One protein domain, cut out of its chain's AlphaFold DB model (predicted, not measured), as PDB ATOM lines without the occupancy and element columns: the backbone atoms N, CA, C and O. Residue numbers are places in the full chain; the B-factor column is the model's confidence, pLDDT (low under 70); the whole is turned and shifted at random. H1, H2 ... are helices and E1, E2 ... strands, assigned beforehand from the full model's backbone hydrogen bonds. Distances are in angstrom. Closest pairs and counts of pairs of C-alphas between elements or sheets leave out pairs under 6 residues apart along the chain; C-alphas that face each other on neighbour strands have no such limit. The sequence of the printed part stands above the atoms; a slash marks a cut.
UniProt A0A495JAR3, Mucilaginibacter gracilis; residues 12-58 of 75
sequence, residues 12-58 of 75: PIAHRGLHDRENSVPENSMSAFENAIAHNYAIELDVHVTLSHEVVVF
ATOM      1  N   PRO A  12     228.283 179.267 124.011       94.06
ATOM      2  CA  PRO A  12     227.001 179.823 124.419       94.06
ATOM      3  C   PRO A  12     225.901 178.753 124.469       94.06
ATOM      4  O   PRO A  12     225.903 177.799 123.682       94.06
ATOM      5  N   ILE A  13     224.957 178.946 125.389       95.50
ATOM      6  CA  ILE A  13     223.777 178.099 125.562       95.50
ATOM      7  C   ILE A  13     222.572 178.858 125.000       95.50
ATOM      8  O   ILE A  13     222.286 179.978 125.422       95.50
ATOM      9  N   ALA A  14     221.886 178.259 124.032       95.94
ATOM     10  CA  ALA A  14     220.671 178.787 123.438       95.94
ATOM     11  C   ALA A  14     219.484 178.524 124.378       95.94
ATOM     12  O   ALA A  14     219.023 177.388 124.503       95.94
ATOM     13  N   HIS A  15     219.031 179.583 125.049       96.12
ATOM     14  CA  HIS A  15     217.892 179.571 125.968       96.12
ATOM     15  C   HIS A  15     216.595 179.282 125.199       96.12
ATOM     16  O   HIS A  15     216.206 180.075 124.336       96.12
ATOM     17  N   ARG A  16     215.961 178.139 125.491       95.38
ATOM     18  CA  ARG A  16     214.805 177.569 124.769       95.38
ATOM     19  C   ARG A  16     215.043 177.324 123.282       95.38
ATOM     20  O   ARG A  16     214.141 177.482 122.453       95.38
ATOM     21  N   GLY A  17     216.274 176.959 122.932       95.62
ATOM     22  CA  GLY A  17     216.742 176.869 121.549       95.62
ATOM     23  C   GLY A  17     217.046 178.234 120.917       95.62
ATOM     24  O   GLY A  17     216.796 179.294 121.490       95.62
ATOM     25  N   LEU A  18     217.627 178.217 119.714       95.31
ATOM     26  CA  LEU A  18     217.964 179.433 118.967       95.31
ATOM     27  C   LEU A  18     216.719 179.926 118.220       95.31
ATOM     28  O   LEU A  18     216.556 179.708 117.017       95.31
ATOM     29  N   HIS A  19     215.810 180.520 118.987       92.81
ATOM     30  CA  HIS A  19     214.541 181.048 118.512       92.81
ATOM     31  C   HIS A  19     214.710 182.425 117.865       92.81
ATOM     32  O   HIS A  19     215.613 183.193 118.193       92.81
ATOM     33  N   ASP A  20     213.817 182.731 116.933       91.06
ATOM     34  CA  ASP A  20     213.844 183.959 116.156       91.06
ATOM     35  C   ASP A  20     212.415 184.356 115.789       91.06
ATOM     36  O   ASP A  20     211.732 183.708 114.992       91.06
ATOM     37  N   ARG A  21     211.958 185.458 116.380       87.44
ATOM     38  CA  ARG A  21     210.607 185.970 116.162       87.44
ATOM     39  C   ARG A  21     210.414 186.531 114.755       87.44
ATOM     40  O   ARG A  21     209.303 186.451 114.235       87.44
ATOM     41  N   GLU A  22     211.453 187.096 114.152       90.38
ATOM     42  CA  GLU A  22     211.383 187.686 112.812       90.38
ATOM     43  C   GLU A  22     211.260 186.592 111.749       90.38
ATOM     44  O   GLU A  22     210.481 186.723 110.804       90.38
ATOM     45  N   ASN A  23     211.942 185.466 111.965       88.81
ATOM     46  CA  ASN A  23     211.926 184.313 111.064       88.81
ATOM     47  C   ASN A  23     210.876 183.245 111.421       88.81
ATOM     48  O   ASN A  23     210.906 182.146 110.873       88.81
ATOM     49  N   SER A  24     209.915 183.558 112.301       91.00
ATOM     50  CA  SER A  24     208.854 182.627 112.729       91.00
ATOM     51  C   SER A  24     209.386 181.301 113.296       91.00
ATOM     52  O   SER A  24     208.819 180.239 113.047       91.00
ATOM     53  N   VAL A  25     210.472 181.366 114.068       91.88
ATOM     54  CA  VAL A  25     211.068 180.247 114.805       91.88
ATOM     55  C   VAL A  25     210.687 180.400 116.285       91.88
ATOM     56  O   VAL A  25     211.304 181.209 116.982       91.88
ATOM     57  N   PRO A  26     209.661 179.683 116.783       90.62
ATOM     58  CA  PRO A  26     209.203 179.818 118.166       90.62
ATOM     59  C   PRO A  26     210.213 179.247 119.165       90.62
ATOM     60  O   PRO A  26     210.971 178.337 118.835       90.62
ATOM     61  N   GLU A  27     210.186 179.723 120.404       90.81
ATOM     62  CA  GLU A  27     210.916 179.092 121.511       90.81
ATOM     63  C   GLU A  27     210.412 177.671 121.803       90.81
ATOM     64  O   GLU A  27     209.276 177.330 121.464       90.81
ATOM     65  N   ASN A  28     211.265 176.839 122.418       91.75
ATOM     66  CA  ASN A  28     210.945 175.457 122.800       91.75
ATOM     67  C   ASN A  28     210.338 174.631 121.645       91.75
ATOM     68  O   ASN A  28     209.483 173.766 121.839       91.75
ATOM     69  N   SER A  29     210.789 174.905 120.419       92.81
ATOM     70  CA  SER A  29     210.299 174.275 119.197       92.81
ATOM     71  C   SER A  29     211.408 173.524 118.469       92.81
ATOM     72  O   SER A  29     212.594 173.836 118.600       92.81
ATOM     73  N   MET A  30     211.012 172.562 117.632       94.75
ATOM     74  CA  MET A  30     211.962 171.791 116.825       94.75
ATOM     75  C   MET A  30     212.846 172.685 115.949       94.75
ATOM     76  O   MET A  30     214.051 172.457 115.888       94.75
ATOM     77  N   SER A  31     212.294 173.744 115.349       94.81
ATOM     78  CA  SER A  31     213.069 174.655 114.502       94.81
ATOM     79  C   SER A  31     214.098 175.471 115.295       94.81
ATOM     80  O   SER A  31     215.208 175.688 114.810       94.81
ATOM     81  N   ALA A  32     213.793 175.867 116.536       95.81
ATOM     82  CA  ALA A  32     214.769 176.531 117.406       95.81
ATOM     83  C   ALA A  32     215.914 175.590 117.815       95.81
ATOM     84  O   ALA A  32     217.073 176.011 117.901       95.81
ATOM     85  N   PHE A  33     215.617 174.308 118.042       96.75
ATOM     86  CA  PHE A  33     216.631 173.302 118.369       96.75
ATOM     87  C   PHE A  33     217.522 172.977 117.172       96.75
ATOM     88  O   PHE A  33     218.745 172.959 117.306       96.75
ATOM     89  N   GLU A  34     216.931 172.791 115.993       96.56
ATOM     90  CA  GLU A  34     217.663 172.589 114.742       96.56
ATOM     91  C   GLU A  34     218.601 173.765 114.448       96.56
ATOM     92  O   GLU A  34     219.775 173.555 114.136       96.56
ATOM     93  N   ASN A  35     218.132 175.001 114.644       95.75
ATOM     94  CA  ASN A  35     218.961 176.195 114.501       95.75
ATOM     95  C   ASN A  35     220.131 176.214 115.491       95.75
ATOM     96  O   ASN A  35     221.254 176.536 115.099       95.75
ATOM     97  N   ALA A  36     219.908 175.860 116.758       96.06
ATOM     98  CA  ALA A  36     220.981 175.805 117.746       96.06
ATOM     99  C   ALA A  36     222.028 174.732 117.399       96.06
ATOM    100  O   ALA A  36     223.228 174.997 117.500       96.06
ATOM    101  N   ILE A  37     221.589 173.562 116.912       95.81
ATOM    102  CA  ILE A  37     222.477 172.493 116.431       95.81
ATOM    103  C   ILE A  37     223.300 172.977 115.234       95.81
ATOM    104  O   ILE A  37     224.520 172.809 115.226       95.81
ATOM    105  N   ALA A  38     222.662 173.620 114.251       96.19
ATOM    106  CA  ALA A  38     223.331 174.137 113.057       96.19
ATOM    107  C   ALA A  38     224.427 175.167 113.386       96.19
ATOM    108  O   ALA A  38     225.450 175.220 112.704       96.19
ATOM    109  N   HIS A  39     224.245 175.944 114.459       94.81
ATOM    110  CA  HIS A  39     225.219 176.929 114.943       94.81
ATOM    111  C   HIS A  39     226.146 176.394 116.046       94.81
ATOM    112  O   HIS A  39     226.950 177.146 116.596       94.81
ATOM    113  N   ASN A  40     226.081 175.092 116.347       94.44
ATOM    114  CA  ASN A  40     226.919 174.407 117.330       94.44
ATOM    115  C   ASN A  40     226.793 174.954 118.771       94.44
ATOM    116  O   ASN A  40     227.750 174.887 119.552       94.44
ATOM    117  N   TYR A  41     225.616 175.454 119.148       94.50
ATOM    118  CA  TYR A  41     225.316 175.888 120.515       94.50
ATOM    119  C   TYR A  41     224.819 174.734 121.391       94.50
ATOM    120  O   TYR A  41     224.233 173.767 120.904       94.50
ATOM    121  N   ALA A  42     225.051 174.839 122.701       94.44
ATOM    122  CA  ALA A  42     224.321 174.021 123.668       94.44
ATOM    123  C   ALA A  42     222.865 174.512 123.741       94.44
ATOM    124  O   ALA A  42     222.589 175.658 123.392       94.44
ATOM    125  N   ILE A  43     221.934 173.664 124.178       95.19
ATOM    126  CA  ILE A  43     220.499 173.976 124.204       95.19
ATOM    127  C   ILE A  43     219.999 173.854 125.636       95.19
ATOM    128  O   ILE A  43     220.253 172.850 126.298       95.19
ATOM    129  N   GLU A  44     219.283 174.874 126.088       95.44
ATOM    130  CA  GLU A  44     218.444 174.822 127.277       95.44
ATOM    131  C   GLU A  44     216.974 174.726 126.834       95.44
ATOM    132  O   GLU A  44     216.621 175.199 125.749       95.44
ATOM    133  N   LEU A  45     216.157 174.007 127.607       95.19
ATOM    134  CA  LEU A  45     214.740 173.784 127.333       95.19
ATOM    135  C   LEU A  45     213.991 173.442 128.626       95.19
ATOM    136  O   LEU A  45     214.552 172.816 129.530       95.19
ATOM    137  N   ASP A  46     212.709 173.788 128.664       92.31
ATOM    138  CA  ASP A  46     211.832 173.588 129.818       92.31
ATOM    139  C   ASP A  46     211.033 172.286 129.672       92.31
ATOM    140  O   ASP A  46     210.381 172.076 128.648       92.31
ATOM    141  N   VAL A  47     211.064 171.401 130.675       91.69
ATOM    142  CA  VAL A  47     210.340 170.116 130.650       91.69
ATOM    143  C   VAL A  47     209.261 170.042 131.718       91.69
ATOM    144  O   VAL A  47     209.496 170.350 132.883       91.69
ATOM    145  N   HIS A  48     208.082 169.573 131.324       88.19
ATOM    146  CA  HIS A  48     206.946 169.314 132.203       88.19
ATOM    147  C   HIS A  48     206.529 167.841 132.076       88.19
ATOM    148  O   HIS A  48     206.803 167.182 131.070       88.19
ATOM    149  N   VAL A  49     205.856 167.314 133.101       91.69
ATOM    150  CA  VAL A  49     205.290 165.956 133.094       91.69
ATOM    151  C   VAL A  49     203.768 166.054 133.080       91.69
ATOM    152  O   VAL A  49     203.180 166.750 133.907       91.69
ATOM    153  N   THR A  50     203.122 165.366 132.140       87.25
ATOM    154  CA  THR A  50     201.657 165.327 132.021       87.25
ATOM    155  C   THR A  50     201.028 164.362 133.033       87.25
ATOM    156  O   THR A  50     201.704 163.502 133.596       87.25
ATOM    157  N   LEU A  51     199.703 164.441 133.225       85.81
ATOM    158  CA  LEU A  51     198.952 163.516 134.093       85.81
ATOM    159  C   LEU A  51     199.069 162.054 133.630       85.81
ATOM    160  O   LEU A  51     198.959 161.131 134.432       85.81
ATOM    161  N   SER A  52     199.312 161.851 132.335       91.00
ATOM    162  CA  SER A  52     199.561 160.541 131.731       91.00
ATOM    163  C   SER A  52     201.020 160.079 131.878       91.00
ATOM    164  O   SER A  52     201.385 159.055 131.307       91.00
ATOM    165  N   HIS A  53     201.845 160.805 132.642       89.12
ATOM    166  CA  HIS A  53     203.286 160.587 132.820       89.12
ATOM    167  C   HIS A  53     204.113 160.695 131.530       89.12
ATOM    168  O   HIS A  53     205.138 160.029 131.382       89.12
ATOM    169  N   GLU A  54     203.695 161.548 130.597       91.25
ATOM    170  CA  GLU A  54     204.480 161.860 129.401       91.25
ATOM    171  C   GLU A  54     205.318 163.121 129.636       91.25
ATOM    172  O   GLU A  54     204.861 164.062 130.284       91.25
ATOM    173  N   VAL A  55     206.548 163.144 129.116       90.88
ATOM    174  CA  VAL A  55     207.421 164.326 129.173       90.88
ATOM    175  C   VAL A  55     207.123 165.217 127.978       90.88
ATOM    176  O   VAL A  55     207.121 164.755 126.837       90.88
ATOM    177  N   VAL A  56     206.905 166.499 128.241       90.06
ATOM    178  CA  VAL A  56     206.629 167.514 127.223       90.06
ATOM    179  C   VAL A  56     207.552 168.709 127.412       90.06
ATOM    180  O   VAL A  56     207.990 168.982 128.528       90.06
ATOM    181  N   VAL A  57     207.851 169.409 126.318       89.56
ATOM    182  CA  VAL A  57     208.686 170.613 126.333       89.56
ATOM    183  C   VAL A  57     207.785 171.833 126.237       89.56
ATOM    184  O   VAL A  57     207.116 172.028 125.221       89.56
ATOM    185  N   PHE A  58     207.717 172.611 127.310       84.81
ATOM    186  CA  PHE A  58     206.858 173.784 127.402       84.81
ATOM    187  C   PHE A  58     207.306 174.663 128.568       84.81
ATOM    188  O   PHE A  58     207.670 174.127 129.607       84.81
TER     189      PHE A  58
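Overview. This is residues 12 to 58 of the 75 residues of a protein of Mucilaginibacter gracilis (UniProt A0A495JAR3). With little regular structure, this is an elongated, loop-rich domain: a small hairpin of E1 and E2 makes one end, and the single helix H1 lies toward the other beside the long unnamed stretch 12 to 29. The printed part has 47 residues, 15 of them in named elements, in the order H1, E1, E2; the class is mixed and the sheet antiparallel. It is only just loose, close to compact, with a radius of gyration of the C-alphas of 11.6 A and spans of 34 by 21 by 13 A.

Arrangement. E1, residues 47 to 49, and E2, residues 55 to 57, form an antiparallel hairpin at 144 degrees, with N 48 and O 56 within hydrogen-bond range at 2.9 A. H1, residues 30 to 38, is apart from E2; every O i to N i+4 pair in H1 is within hydrogen-bond range. Residues 13 to 14 pair with residues 42 to 43, parallel.

Along the chain. H1 spans 12.2 A from C-alpha 30 at (211.962, 171.791, 116.825). E1 and E2 each span 7.0 A; E2 ends at C-alpha 57 (208.686, 170.613, 126.333).

Size, cuts and confidence. The C-alphas farthest apart, His 39 and Leu 51, are 35.2 A apart. The printed part has no cut, no link is long, and no printed residue is under 70 in pLDDT.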